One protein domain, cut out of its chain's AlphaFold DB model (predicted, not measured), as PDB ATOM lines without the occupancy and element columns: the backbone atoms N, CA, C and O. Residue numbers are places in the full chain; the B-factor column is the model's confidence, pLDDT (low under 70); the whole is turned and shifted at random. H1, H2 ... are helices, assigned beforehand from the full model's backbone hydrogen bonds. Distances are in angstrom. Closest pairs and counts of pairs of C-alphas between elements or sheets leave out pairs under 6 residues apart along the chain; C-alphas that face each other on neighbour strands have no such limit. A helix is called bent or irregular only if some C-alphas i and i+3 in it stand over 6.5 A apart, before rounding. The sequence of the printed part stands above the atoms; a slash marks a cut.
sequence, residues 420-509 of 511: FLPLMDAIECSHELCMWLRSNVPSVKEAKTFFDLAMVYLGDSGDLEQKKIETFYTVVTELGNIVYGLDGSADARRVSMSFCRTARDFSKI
ATOM      1  N   PHE A 420     -47.272   3.833 -64.467       84.06
ATOM      2  CA  PHE A 420     -47.300   5.142 -63.808       84.06
ATOM      3  C   PHE A 420     -48.716   5.720 -63.704       84.06
ATOM      4  O   PHE A 420     -49.155   6.033 -62.604       84.06
ATOM      5  N   LEU A 421     -49.440   5.841 -64.823       86.44
ATOM      6  CA  LEU A 421     -50.805   6.385 -64.812       86.44
ATOM      7  C   LEU A 421     -51.760   5.537 -63.945       86.44
ATOM      8  O   LEU A 421     -52.375   6.119 -63.052       86.44
ATOM      9  N   PRO A 422     -51.808   4.191 -64.079       88.25
ATOM     10  CA  PRO A 422     -52.599   3.353 -63.175       88.25
ATOM     11  C   PRO A 422     -52.244   3.524 -61.695       88.25
ATOM     12  O   PRO A 422     -53.131   3.517 -60.846       88.25
ATOM     13  N   LEU A 423     -50.957   3.690 -61.368       83.44
ATOM     14  CA  LEU A 423     -50.519   3.923 -59.992       83.44
ATOM     15  C   LEU A 423     -51.033   5.268 -59.465       83.44
ATOM     16  O   LEU A 423     -51.513   5.330 -58.336       83.44
ATOM     17  N   MET A 424     -50.959   6.331 -60.268       84.75
ATOM     18  CA  MET A 424     -51.475   7.648 -59.883       84.75
ATOM     19  C   MET A 424     -52.983   7.617 -59.642       84.75
ATOM     20  O   MET A 424     -53.435   8.119 -58.615       84.75
ATOM     21  N   ASP A 425     -53.741   6.965 -60.525       88.31
ATOM     22  CA  ASP A 425     -55.188   6.811 -60.361       88.31
ATOM     23  C   ASP A 425     -55.521   5.965 -59.114       88.31
ATOM     24  O   ASP A 425     -56.434   6.299 -58.358       88.31
ATOM     25  N   ALA A 426     -54.744   4.912 -58.821       86.19
ATOM     26  CA  ALA A 426     -54.918   4.101 -57.613       86.19
ATOM     27  C   ALA A 426     -54.643   4.896 -56.326       86.19
ATOM     28  O   ALA A 426     -55.376   4.754 -55.345       86.19
ATOM     29  N   ILE A 427     -53.617   5.750 -56.324       83.69
ATOM     30  CA  ILE A 427     -53.287   6.633 -55.196       83.69
ATOM     31  C   ILE A 427     -54.386   7.680 -54.995       83.69
ATOM     32  O   ILE A 427     -54.789   7.928 -53.860       83.69
ATOM     33  N   GLU A 428     -54.896   8.261 -56.082       86.38
ATOM     34  CA  GLU A 428     -56.029   9.189 -56.048       86.38
ATOM     35  C   GLU A 428     -57.273   8.529 -55.428       86.38
ATOM     36  O   GLU A 428     -57.875   9.082 -54.502       86.38
ATOM     37  N   CYS A 429     -57.617   7.317 -55.880       89.81
ATOM     38  CA  CYS A 429     -58.749   6.539 -55.365       89.81
ATOM     39  C   CYS A 429     -58.565   6.112 -53.901       89.81
ATOM     40  O   CYS A 429     -59.536   6.018 -53.156       89.81
ATOM     41  N   SER A 430     -57.323   5.881 -53.473       87.62
ATOM     42  CA  SER A 430     -56.988   5.393 -52.127       87.62
ATOM     43  C   SER A 430     -56.798   6.513 -51.101       87.62
ATOM     44  O   SER A 430     -56.223   6.286 -50.037       87.62
ATOM     45  N   HIS A 431     -57.273   7.727 -51.389       87.81
ATOM     46  CA  HIS A 431     -57.080   8.890 -50.526       87.81
ATOM     47  C   HIS A 431     -57.501   8.644 -49.067       87.81
ATOM     48  O   HIS A 431     -56.725   8.930 -48.156       87.81
ATOM     49  N   GLU A 432     -58.686   8.073 -48.833       88.44
ATOM     50  CA  GLU A 432     -59.186   7.794 -47.477       88.44
ATOM     51  C   GLU A 432     -58.276   6.828 -46.714       88.44
ATOM     52  O   GLU A 432     -57.943   7.074 -45.555       88.44
ATOM     53  N   LEU A 433     -57.807   5.775 -47.389       86.44
ATOM     54  CA  LEU A 433     -56.861   4.816 -46.829       86.44
ATOM     55  C   LEU A 433     -55.537   5.498 -46.464       86.44
ATOM     56  O   LEU A 433     -55.014   5.291 -45.371       86.44
ATOM     57  N   CYS A 434     -55.001   6.343 -47.347       84.19
ATOM     58  CA  CYS A 434     -53.773   7.087 -47.077       84.19
ATOM     59  C   CYS A 434     -53.927   8.048 -45.890       84.19
ATOM     60  O   CYS A 434     -53.015   8.152 -45.069       84.19
ATOM     61  N   MET A 435     -55.068   8.731 -45.770       85.31
ATOM     62  CA  MET A 435     -55.345   9.615 -44.634       85.31
ATOM     63  C   MET A 435     -55.497   8.826 -43.333       85.31
ATOM     64  O   MET A 435     -54.919   9.209 -42.317       85.31
ATOM     65  N   TRP A 436     -56.190   7.686 -43.373       88.12
ATOM     66  CA  TRP A 436     -56.315   6.792 -42.226       88.12
ATOM     67  C   TRP A 436     -54.951   6.271 -41.758       88.12
ATOM     68  O   TRP A 436     -54.664   6.309 -40.561       88.12
ATOM     69  N   LEU A 437     -54.085   5.860 -42.692       85.94
ATOM     70  CA  LEU A 437     -52.718   5.421 -42.403       85.94
ATOM     71  C   LEU A 437     -51.907   6.518 -41.712       85.94
ATOM     72  O   LEU A 437     -51.314   6.264 -40.674       85.94
ATOM     73  N   ARG A 438     -51.938   7.757 -42.213       82.06
ATOM     74  CA  ARG A 438     -51.229   8.886 -41.579       82.06
ATOM     75  C   ARG A 438     -51.671   9.139 -40.139       82.06
ATOM     76  O   ARG A 438     -50.851   9.544 -39.321       82.06
ATOM     77  N   SER A 439     -52.950   8.929 -39.840       85.31
ATOM     78  CA  SER A 439     -53.509   9.168 -38.509       85.31
ATOM     79  C   SER A 439     -53.307   8.007 -37.534       85.31
ATOM     80  O   SER A 439     -53.204   8.256 -36.338       85.31
ATOM     81  N   ASN A 440     -53.268   6.761 -38.018       84.75
ATOM     82  CA  ASN A 440     -53.305   5.564 -37.164       84.75
ATOM     83  C   ASN A 440     -52.024   4.715 -37.220       84.75
ATOM     84  O   ASN A 440     -51.763   3.943 -36.304       84.75
ATOM     85  N   VAL A 441     -51.225   4.854 -38.281       85.00
ATOM     86  CA  VAL A 441     -49.949   4.160 -38.506       85.00
ATOM     87  C   VAL A 441     -48.938   5.187 -39.049       85.00
ATOM     88  O   VAL A 441     -48.598   5.166 -40.226       85.00
ATOM     89  N   PRO A 442     -48.471   6.149 -38.239       77.31
ATOM     90  CA  PRO A 442     -47.814   7.370 -38.719       77.31
ATOM     91  C   PRO A 442     -46.441   7.172 -39.387       77.31
ATOM     92  O   PRO A 442     -45.879   8.129 -39.924       77.31
ATOM     93  N   SER A 443     -45.876   5.962 -39.387       81.25
ATOM     94  CA  SER A 443     -44.622   5.677 -40.081       81.25
ATOM     95  C   SER A 443     -44.547   4.252 -40.631       81.25
ATOM     96  O   SER A 443     -45.150   3.319 -40.104       81.25
ATOM     97  N   VAL A 444     -43.707   4.049 -41.656       79.19
ATOM     98  CA  VAL A 444     -43.401   2.707 -42.200       79.19
ATOM     99  C   VAL A 444     -42.858   1.767 -41.116       79.19
ATOM    100  O   VAL A 444     -43.103   0.565 -41.157       79.19
ATOM    101  N   LYS A 445     -42.146   2.304 -40.116       82.00
ATOM    102  CA  LYS A 445     -41.615   1.512 -38.998       82.00
ATOM    103  C   LYS A 445     -42.735   0.935 -38.129       82.00
ATOM    104  O   LYS A 445     -42.634  -0.203 -37.689       82.00
ATOM    105  N   GLU A 446     -43.803   1.698 -37.930       82.44
ATOM    106  CA  GLU A 446     -44.969   1.282 -37.144       82.44
ATOM    107  C   GLU A 446     -45.920   0.375 -37.933       82.44
ATOM    108  O   GLU A 446     -46.680  -0.386 -37.336       82.44
ATOM    109  N   ALA A 447     -45.822   0.364 -39.269       83.06
ATOM    110  CA  ALA A 447     -46.591  -0.545 -40.116       83.06
ATOM    111  C   ALA A 447     -46.315  -2.020 -39.802       83.06
ATOM    112  O   ALA A 447     -47.227  -2.839 -39.892       83.06
ATOM    113  N   LYS A 448     -45.086  -2.369 -39.386       84.31
ATOM    114  CA  LYS A 448     -44.752  -3.748 -38.997       84.31
ATOM    115  C   LYS A 448     -45.426  -4.140 -37.687       84.31
ATOM    116  O   LYS A 448     -46.000  -5.217 -37.599       84.31
ATOM    117  N   THR A 449     -45.438  -3.241 -36.707       86.12
ATOM    118  CA  THR A 449     -46.148  -3.456 -35.440       86.12
ATOM    119  C   THR A 449     -47.655  -3.573 -35.658       86.12
ATOM    120  O   THR A 449     -48.282  -4.460 -35.086       86.12
ATOM    121  N   PHE A 450     -48.234  -2.735 -36.524       86.38
ATOM    122  CA  PHE A 450     -49.635  -2.860 -36.927       86.38
ATOM    123  C   PHE A 450     -49.915  -4.204 -37.611       86.38
ATOM    124  O   PHE A 450     -50.880  -4.874 -37.256       86.38
ATOM    125  N   PHE A 451     -49.056  -4.625 -38.546       86.50
ATOM    126  CA  PHE A 451     -49.158  -5.920 -39.223       86.50
ATOM    127  C   PHE A 451     -49.109  -7.091 -38.235       86.50
ATOM    128  O   PHE A 451     -49.980  -7.955 -38.273       86.50
ATOM    129  N   ASP A 452     -48.134  -7.105 -37.322       87.06
ATOM    130  CA  ASP A 452     -47.969  -8.190 -36.351       87.06
ATOM    131  C   ASP A 452     -49.181  -8.274 -35.409       87.06
ATOM    132  O   ASP A 452     -49.691  -9.363 -35.146       87.06
ATOM    133  N   LEU A 453     -49.707  -7.129 -34.960       89.06
ATOM    134  CA  LEU A 453     -50.937  -7.076 -34.169       89.06
ATOM    135  C   LEU A 453     -52.147  -7.558 -34.974       89.06
ATOM    136  O   LEU A 453     -52.921  -8.367 -34.470       89.06
ATOM    137  N   ALA A 454     -52.306  -7.109 -36.220       86.31
ATOM    138  CA  ALA A 454     -53.408  -7.520 -37.081       86.31
ATOM    139  C   ALA A 454     -53.392  -9.036 -37.335       86.31
ATOM    140  O   ALA A 454     -54.439  -9.667 -37.238       86.31
ATOM    141  N   MET A 455     -52.218  -9.634 -37.566       85.62
ATOM    142  CA  MET A 455     -52.059 -11.088 -37.705       85.62
ATOM    143  C   MET A 455     -52.440 -11.840 -36.421       85.62
ATOM    144  O   MET A 455     -53.104 -12.871 -36.495       85.62
ATOM    145  N   VAL A 456     -52.087 -11.311 -35.241       86.19
ATOM    146  CA  VAL A 456     -52.494 -11.892 -33.946       86.19
ATOM    147  C   VAL A 456     -54.009 -11.815 -33.744       86.19
ATOM    148  O   VAL A 456     -54.613 -12.796 -33.319       86.19
ATOM    149  N   TYR A 457     -54.633 -10.675 -34.057       84.31
ATOM    150  CA  TYR A 457     -56.088 -10.512 -33.955       84.31
ATOM    151  C   TYR A 457     -56.849 -11.370 -34.966       84.31
ATOM    152  O   TYR A 457     -57.961 -11.810 -34.677       84.31
ATOM    153  N   LEU A 458     -56.259 -11.605 -36.137       85.69
ATOM    154  CA  LEU A 458     -56.850 -12.440 -37.169       85.69
ATOM    155  C   LEU A 458     -56.816 -13.934 -36.789       85.69
ATOM    156  O   LEU A 458     -57.757 -14.661 -37.106       85.69
ATOM    157  N   GLY A 459     -55.766 -14.409 -36.114       79.81
ATOM    158  CA  GLY A 459     -55.629 -15.822 -35.740       79.81
ATOM    159  C   GLY A 459     -55.734 -16.768 -36.949       79.81
ATOM    160  O   GLY A 459     -55.165 -16.501 -38.010       79.81
ATOM    161  N   ASP A 460     -56.514 -17.847 -36.815       79.62
ATOM    162  CA  ASP A 460     -56.716 -18.879 -37.852       79.62
ATOM    163  C   ASP A 460     -57.888 -18.578 -38.811       79.62
ATOM    164  O   ASP A 460     -58.524 -19.489 -39.343       79.62
ATOM    165  N   SER A 461     -58.195 -17.302 -39.080       76.25
ATOM    166  CA  SER A 461     -59.311 -16.904 -39.969       76.25
ATOM    167  C   SER A 461     -59.149 -17.305 -41.452       76.25
ATOM    168  O   SER A 461     -59.974 -16.931 -42.285       76.25
ATOM    169  N   GLY A 462     -58.113 -18.078 -41.792       79.81
ATOM    170  CA  GLY A 462     -57.865 -18.656 -43.111       79.81
ATOM    171  C   GLY A 462     -56.910 -17.847 -43.998       79.81
ATOM    172  O   GLY A 462     -56.744 -16.636 -43.841       79.81
ATOM    173  N   ASP A 463     -56.311 -18.539 -44.973       83.38
ATOM    174  CA  ASP A 463     -55.240 -18.030 -45.847       83.38
ATOM    175  C   ASP A 463     -55.602 -16.732 -46.585       83.38
ATOM    176  O   ASP A 463     -54.752 -15.875 -46.819       83.38
ATOM    177  N   LEU A 464     -56.876 -16.560 -46.955       86.00
ATOM    178  CA  LEU A 464     -57.325 -15.380 -47.697       86.00
ATOM    179  C   LEU A 464     -57.232 -14.100 -46.856       86.00
ATOM    180  O   LEU A 464     -56.821 -13.060 -47.370       86.00
ATOM    181  N   GLU A 465     -57.614 -14.163 -45.583       84.81
ATOM    182  CA  GLU A 465     -57.600 -13.000 -44.694       84.81
ATOM    183  C   GLU A 465     -56.172 -12.655 -44.252       84.81
ATOM    184  O   GLU A 465     -55.802 -11.480 -44.227       84.81
ATOM    185  N   GLN A 466     -55.329 -13.670 -44.027       85.00
ATOM    186  CA  GLN A 466     -53.894 -13.475 -43.792       85.00
ATOM    187  C   GLN A 466     -53.240 -12.773 -44.987       85.00
ATOM    188  O   GLN A 466     -52.576 -11.746 -44.831       85.00
ATOM    189  N   LYS A 467     -53.543 -13.231 -46.207       86.88
ATOM    190  CA  LYS A 467     -53.023 -12.632 -47.440       86.88
ATOM    191  C   LYS A 467     -53.457 -11.176 -47.639       86.88
ATOM    192  O   LYS A 467     -52.701 -10.392 -48.212       86.88
ATOM    193  N   LYS A 468     -54.643 -10.769 -47.169       85.62
ATOM    194  CA  LYS A 468     -55.063  -9.352 -47.205       85.62
ATOM    195  C   LYS A 468     -54.198  -8.483 -46.296       85.62
ATOM    196  O   LYS A 468     -53.803  -7.396 -46.713       85.62
ATOM    197  N   ILE A 469     -53.881  -8.959 -45.090       84.75
ATOM    198  CA  ILE A 469     -53.021  -8.245 -44.136       84.75
ATOM    199  C   ILE A 469     -51.584  -8.158 -44.672       84.75
ATOM    200  O   ILE A 469     -50.965  -7.094 -44.612       84.75
ATOM    201  N   GLU A 470     -51.076  -9.235 -45.273       85.75
ATOM    202  CA  GLU A 470     -49.779  -9.241 -45.966       85.75
ATOM    203  C   GLU A 470     -49.751  -8.251 -47.128       85.75
ATOM    204  O   GLU A 470     -48.839  -7.432 -47.219       85.75
ATOM    205  N   THR A 471     -50.782  -8.265 -47.975       85.25
ATOM    206  CA  THR A 471     -50.901  -7.331 -49.102       85.25
ATOM    207  C   THR A 471     -50.933  -5.886 -48.611       85.25
ATOM    208  O   THR A 471     -50.229  -5.038 -49.153       85.25
ATOM    209  N   PHE A 472     -51.699  -5.601 -47.556       84.88
ATOM    210  CA  PHE A 472     -51.745  -4.282 -46.933       84.88
ATOM    211  C   PHE A 472     -50.360  -3.835 -46.451       84.88
ATOM    212  O   PHE A 472     -49.925  -2.732 -46.780       84.88
ATOM    213  N   TYR A 473     -49.639  -4.688 -45.719       85.69
ATOM    214  CA  TYR A 473     -48.305  -4.358 -45.222       85.69
ATOM    215  C   TYR A 473     -47.317  -4.108 -46.363       85.69
ATOM    216  O   TYR A 473     -46.631  -3.085 -46.357       85.69
ATOM    217  N   THR A 474     -47.307  -4.969 -47.383       84.12
ATOM    218  CA  THR A 474     -46.479  -4.792 -48.582       84.12
ATOM    219  C   THR A 474     -46.760  -3.444 -49.243       84.12
ATOM    220  O   THR A 474     -45.842  -2.641 -49.405       84.12
ATOM    221  N   VAL A 475     -48.031  -3.117 -49.497       79.44
ATOM    222  CA  VAL A 475     -48.431  -1.834 -50.098       79.44
ATOM    223  C   VAL A 475     -47.979  -0.642 -49.247       79.44
ATOM    224  O   VAL A 475     -47.435   0.319 -49.786       79.44
ATOM    225  N   VAL A 476     -48.142  -0.691 -47.920       82.06
ATOM    226  CA  VAL A 476     -47.724   0.399 -47.017       82.06
ATOM    227  C   VAL A 476     -46.203   0.556 -46.976       82.06
ATOM    228  O   VAL A 476     -45.708   1.681 -46.904       82.06
ATOM    229  N   THR A 477     -45.449  -0.541 -47.032       80.94
ATOM    230  CA  THR A 477     -43.979  -0.487 -47.055       80.94
ATOM    231  C   THR A 477     -43.436   0.043 -48.379       80.94
ATOM    232  O   THR A 477     -42.557   0.906 -48.372       80.94
ATOM    233  N   GLU A 478     -43.987  -0.396 -49.509       76.38
ATOM    234  CA  GLU A 478     -43.527  -0.016 -50.848       76.38
ATOM    235  C   GLU A 478     -43.974   1.395 -51.242       76.38
ATOM    236  O   GLU A 478     -43.204   2.168 -51.819       76.38
ATOM    237  N   LEU A 479     -45.202   1.771 -50.878       75.62
ATOM    238  CA  LEU A 479     -45.741   3.110 -51.110       75.62
ATOM    239  C   LEU A 479     -45.498   4.053 -49.927       75.62
ATOM    240  O   LEU A 479     -45.968   5.187 -49.955       75.62
ATOM    241  N   GLY A 480     -44.743   3.648 -48.904       73.81
ATOM    242  CA  GLY A 480     -44.539   4.436 -47.684       73.81
ATOM    243  C   GLY A 480     -43.985   5.842 -47.938       73.81
ATOM    244  O   GLY A 480     -44.427   6.807 -47.320       73.81
ATOM    245  N   ASN A 481     -43.093   5.993 -48.921       71.62
ATOM    246  CA  ASN A 481     -42.573   7.305 -49.329       71.62
ATOM    247  C   ASN A 481     -43.650   8.214 -49.944       71.62
ATOM    248  O   ASN A 481     -43.553   9.431 -49.848       71.62
ATOM    249  N   ILE A 482     -44.677   7.635 -50.564       71.81
ATOM    250  CA  ILE A 482     -45.825   8.365 -51.106       71.81
ATOM    251  C   ILE A 482     -46.835   8.641 -49.988       71.81
ATOM    252  O   ILE A 482     -47.271   9.771 -49.802       71.81
ATOM    253  N   VAL A 483     -47.194   7.625 -49.203       71.88
ATOM    254  CA  VAL A 483     -48.201   7.757 -48.147       71.88
ATOM    255  C   VAL A 483     -47.743   8.752 -47.083       71.88
ATOM    256  O   VAL A 483     -48.520   9.637 -46.734       71.88
ATOM    257  N   TYR A 484     -46.491   8.677 -46.623       74.56
ATOM    258  CA  TYR A 484     -45.975   9.499 -45.520       74.56
ATOM    259  C   TYR A 484     -45.082  10.667 -45.965       74.56
ATOM    260  O   TYR A 484     -44.960  11.638 -45.228       74.56
ATOM    261  N   GLY A 485     -44.461  10.603 -47.150       65.00
ATOM    262  CA  GLY A 485     -43.510  11.621 -47.633       65.00
ATOM    263  C   GLY A 485     -44.129  12.781 -48.422       65.00
ATOM    264  O   GLY A 485     -43.410  13.669 -48.876       65.00
ATOM    265  N   LEU A 486     -45.450  12.788 -48.596       64.00
ATOM    266  CA  LEU A 486     -46.212  13.906 -49.159       64.00
ATOM    267  C   LEU A 486     -46.564  14.921 -48.053       64.00
ATOM    268  O   LEU A 486     -47.740  15.155 -47.765       64.00
ATOM    269  N   ASP A 487     -45.548  15.480 -47.399       56.84
ATOM    270  CA  ASP A 487     -45.716  16.647 -46.536       56.84
ATOM    271  C   ASP A 487     -45.657  17.938 -47.375       56.84
ATOM    272  O   ASP A 487     -45.071  17.983 -48.461       56.84
ATOM    273  N   GLY A 488     -46.302  19.010 -46.906       50.19
ATOM    274  CA  GLY A 488     -46.429  20.277 -47.643       50.19
ATOM    275  C   GLY A 488     -45.104  20.994 -47.958       50.19
ATOM    276  O   GLY A 488     -45.127  22.087 -48.505       50.19
ATOM    277  N   SER A 489     -43.946  20.415 -47.627       47.88
ATOM    278  CA  SER A 489     -42.621  20.989 -47.888       47.88
ATOM    279  C   SER A 489     -41.950  20.461 -49.165       47.88
ATOM    280  O   SER A 489     -40.924  20.993 -49.597       47.88
ATOM    281  N   ALA A 490     -42.498  19.406 -49.775       52.91
ATOM    282  CA  ALA A 490     -41.847  18.708 -50.874       52.91
ATOM    283  C   ALA A 490     -42.052  19.404 -52.234       52.91
ATOM    284  O   ALA A 490     -43.168  19.566 -52.723       52.91
ATOM    285  N   ASP A 491     -40.945  19.761 -52.895       54.53
ATOM    286  CA  ASP A 491     -40.946  20.264 -54.273       54.53
ATOM    287  C   ASP A 491     -41.684  19.313 -55.231       54.53
ATOM    288  O   ASP A 491     -41.401  18.114 -55.255       54.53
ATOM    289  N   ALA A 492     -42.530  19.844 -56.123       52.66
ATOM    290  CA  ALA A 492     -43.246  19.068 -57.147       52.66
ATOM    291  C   ALA A 492     -42.318  18.158 -57.982       52.66
ATOM    292  O   ALA A 492     -42.700  17.057 -58.378       52.66
ATOM    293  N   ARG A 493     -41.057  18.570 -58.191       55.66
ATOM    294  CA  ARG A 493     -40.014  17.754 -58.837       55.66
ATOM    295  C   ARG A 493     -39.581  16.562 -57.977       55.66
ATOM    296  O   ARG A 493     -39.373  15.480 -58.517       55.66
ATOM    297  N   ARG A 494     -39.450  16.733 -56.656       61.03
ATOM    298  CA  ARG A 494     -39.172  15.640 -55.705       61.03
ATOM    299  C   ARG A 494     -40.347  14.682 -55.613       61.03
ATOM    300  O   ARG A 494     -40.121  13.483 -55.678       61.03
ATOM    301  N   VAL A 495     -41.565  15.209 -55.533       58.97
ATOM    302  CA  VAL A 495     -42.804  14.427 -55.502       58.97
ATOM    303  C   VAL A 495     -42.945  13.601 -56.786       58.97
ATOM    304  O   VAL A 495     -43.047  12.381 -56.722       58.97
ATOM    305  N   SER A 496     -42.792  14.226 -57.957       56.47
ATOM    306  CA  SER A 496     -42.817  13.536 -59.255       56.47
ATOM    307  C   SER A 496     -41.694  12.503 -59.394       56.47
ATOM    308  O   SER A 496     -41.941  11.393 -59.851       56.47
ATOM    309  N   MET A 497     -40.461  12.817 -58.969       62.16
ATOM    310  CA  MET A 497     -39.364  11.838 -58.975       62.16
ATOM    311  C   MET A 497     -39.572  10.707 -57.965       62.16
ATOM    312  O   MET A 497     -39.132   9.592 -58.231       62.16
ATOM    313  N   SER A 498     -40.238  10.971 -56.839       62.88
ATOM    314  CA  SER A 498     -40.637   9.950 -55.869       62.88
ATOM    315  C   SER A 498     -41.669   9.016 -56.489       62.88
ATOM    316  O   SER A 498     -41.441   7.813 -56.507       62.88
ATOM    317  N   PHE A 499     -42.716   9.553 -57.126       63.84
ATOM    318  CA  PHE A 499     -43.693   8.762 -57.879       63.84
ATOM    319  C   PHE A 499     -43.042   7.951 -59.007       63.84
ATOM    320  O   PHE A 499     -43.339   6.770 -59.155       63.84
ATOM    321  N   CYS A 500     -42.102   8.531 -59.763       57.53
ATOM    322  CA  CYS A 500     -41.380   7.819 -60.826       57.53
ATOM    323  C   CYS A 500     -40.493   6.691 -60.281       57.53
ATOM    324  O   CYS A 500     -40.404   5.629 -60.893       57.53
ATOM    325  N   ARG A 501     -39.813   6.916 -59.147       62.53
ATOM    326  CA  ARG A 501     -38.999   5.890 -58.481       62.53
ATOM    327  C   ARG A 501     -39.880   4.761 -57.969       62.53
ATOM    328  O   ARG A 501     -39.624   3.615 -58.309       62.53
ATOM    329  N   THR A 502     -40.953   5.092 -57.257       58.91
ATOM    330  CA  THR A 502     -41.890   4.097 -56.740       58.91
ATOM    331  C   THR A 502     -42.566   3.317 -57.867       58.91
ATOM    332  O   THR A 502     -42.601   2.100 -57.786       58.91
ATOM    333  N   ALA A 503     -42.998   3.954 -58.962       53.94
ATOM    334  CA  ALA A 503     -43.563   3.259 -60.125       53.94
ATOM    335  C   ALA A 503     -42.572   2.279 -60.782       53.94
ATOM    336  O   ALA A 503     -42.957   1.181 -61.182       53.94
ATOM    337  N   ARG A 504     -41.290   2.657 -60.866       57.06
ATOM    338  CA  ARG A 504     -40.215   1.810 -61.401       57.06
ATOM    339  C   ARG A 504     -39.835   0.663 -60.460       57.06
ATOM    340  O   ARG A 504     -39.445  -0.407 -60.920       57.06
ATOM    341  N   ASP A 505     -39.912   0.875 -59.155       55.50
ATOM    342  CA  ASP A 505     -39.669  -0.187 -58.183       55.50
ATOM    343  C   ASP A 505     -40.861  -1.156 -58.145       55.50
ATOM    344  O   ASP A 505     -40.656  -2.367 -58.159       55.50
ATOM    345  N   PHE A 506     -42.090  -0.645 -58.297       48.62
ATOM    346  CA  PHE A 506     -43.303  -1.449 -58.461       48.62
ATOM    347  C   PHE A 506     -43.319  -2.246 -59.772       48.62
ATOM    348  O   PHE A 506     -43.879  -3.336 -59.817       48.62
ATOM    349  N   SER A 507     -42.722  -1.749 -60.865       43.47
ATOM    350  CA  SER A 507     -42.669  -2.465 -62.154       43.47
ATOM    351  C   SER A 507     -41.702  -3.653 -62.168       43.47
ATOM    352  O   SER A 507     -41.863  -4.557 -62.989       43.47
ATOM    353  N   LYS A 508     -40.749  -3.705 -61.230       47.38
ATOM    354  CA  LYS A 508     -39.838  -4.847 -61.029       47.38
ATOM    355  C   LYS A 508     -40.464  -5.990 -60.235       47.38
ATOM    356  O   LYS A 508     -39.925  -7.094 -60.235       47.38
ATOM    357  N   ILE A 509     -41.594  -5.737 -59.583       40.56
ATOM    358  CA  ILE A 509     -42.359  -6.752 -58.874       40.56
ATOM    359  C   ILE A 509     -43.176  -7.503 -59.932       40.56
ATOM    360  O   ILE A 509     -44.132  -6.971 -60.520       40.56
TER     361      ILE A 509
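Overview. This is residues 420 to 509 of the 511 residues of an uncharacterized protein of Macrostomum lignano (UniProt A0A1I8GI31). A helical hairpin, H3 and H4, makes one end of an elongated domain and the long helix H6 makes the other, with the short helix H5 near the middle; H1 and H2 follow each other along one side, H1 meeting H6 and H2 meeting H5. The hairpin is well formed, but the contacts among the other helices are few, and the hairpin's tip, residues 459 to 464, and residues 488 to 493 before and into H6 stick out. The printed part has 90 residues, with six named helices in the order H1 to H6 and no named strand; the class is all helix. The whole is only just compact, close to loose, with a radius of gyration of the C-alphas of 14.2 A, and spans 45 by 27 by 21 A.

Along the chain. H1, residues 420 to 429, begins at C-alpha 420 (-47.300, 5.142, -63.808) and is 14.3 A long. H2, residues 431 to 440, is also 14.3 A long. H3, residues 444 to 458, is 20.9 A long; it is neither bent nor irregular, but only just: C-alphas 445 and 448 are 6.1 A apart. H4, residues 463 to 478, begins at C-alpha 463 (-55.240, -18.030, -45.847) and is 22.1 A long. H5, residues 480 to 483, is 5.0 A long. H6, residues 492 to 507, is 22.1 A long and ends at C-alpha 507 (-42.669, -2.465, -62.154).

Arrangement. H1 and H2 meet only through their link. H1 and H6 touch and stand about perpendicular, at 74 degrees; the closest C-alphas, of Phe 420 and Ala 503, are 5.6 A apart, and H6 touches H1 with residues 499 to 503 alone. H2 and H3 are near each other. H2 and H5 only just touch, with 3 pairs of C-alphas within 8 A, the closest those of Cys 434 and Val 483 at 5.7 A. H3 and H4 form a helical hairpin and touch at a shallow tilt of 7 degrees, opposite ways; their closest C-alphas, of Val 444 and Thr 477, are 5.8 A apart. H4 and H6 are close but not clearly touching, with the C-alphas of Glu 478 and Thr 502 closest at 7.4 A. H5 and H6 only just touch, with 3 pairs within 8 A, the closest C-alphas those of Ile 482 and Phe 499 at 7.1 A; here H6 takes part with residues 498 to 499 alone. H3 and H6 are apart. Every O i to N i+4 pair is within hydrogen-bond range in H1, H2, H4 and H6, and 9 of 11 are in H3; H5 is too short for such a pair.

Size, cuts and confidence. The two C-alphas farthest apart, of Asp 460 and Arg 493, are 45.4 A from each other. The printed part has no cut. The link from H5 to H6 is short, the other links are tight, and no link is long. The mean pLDDT of the printed part is 75.7, and residues 485 to 509 are under 70.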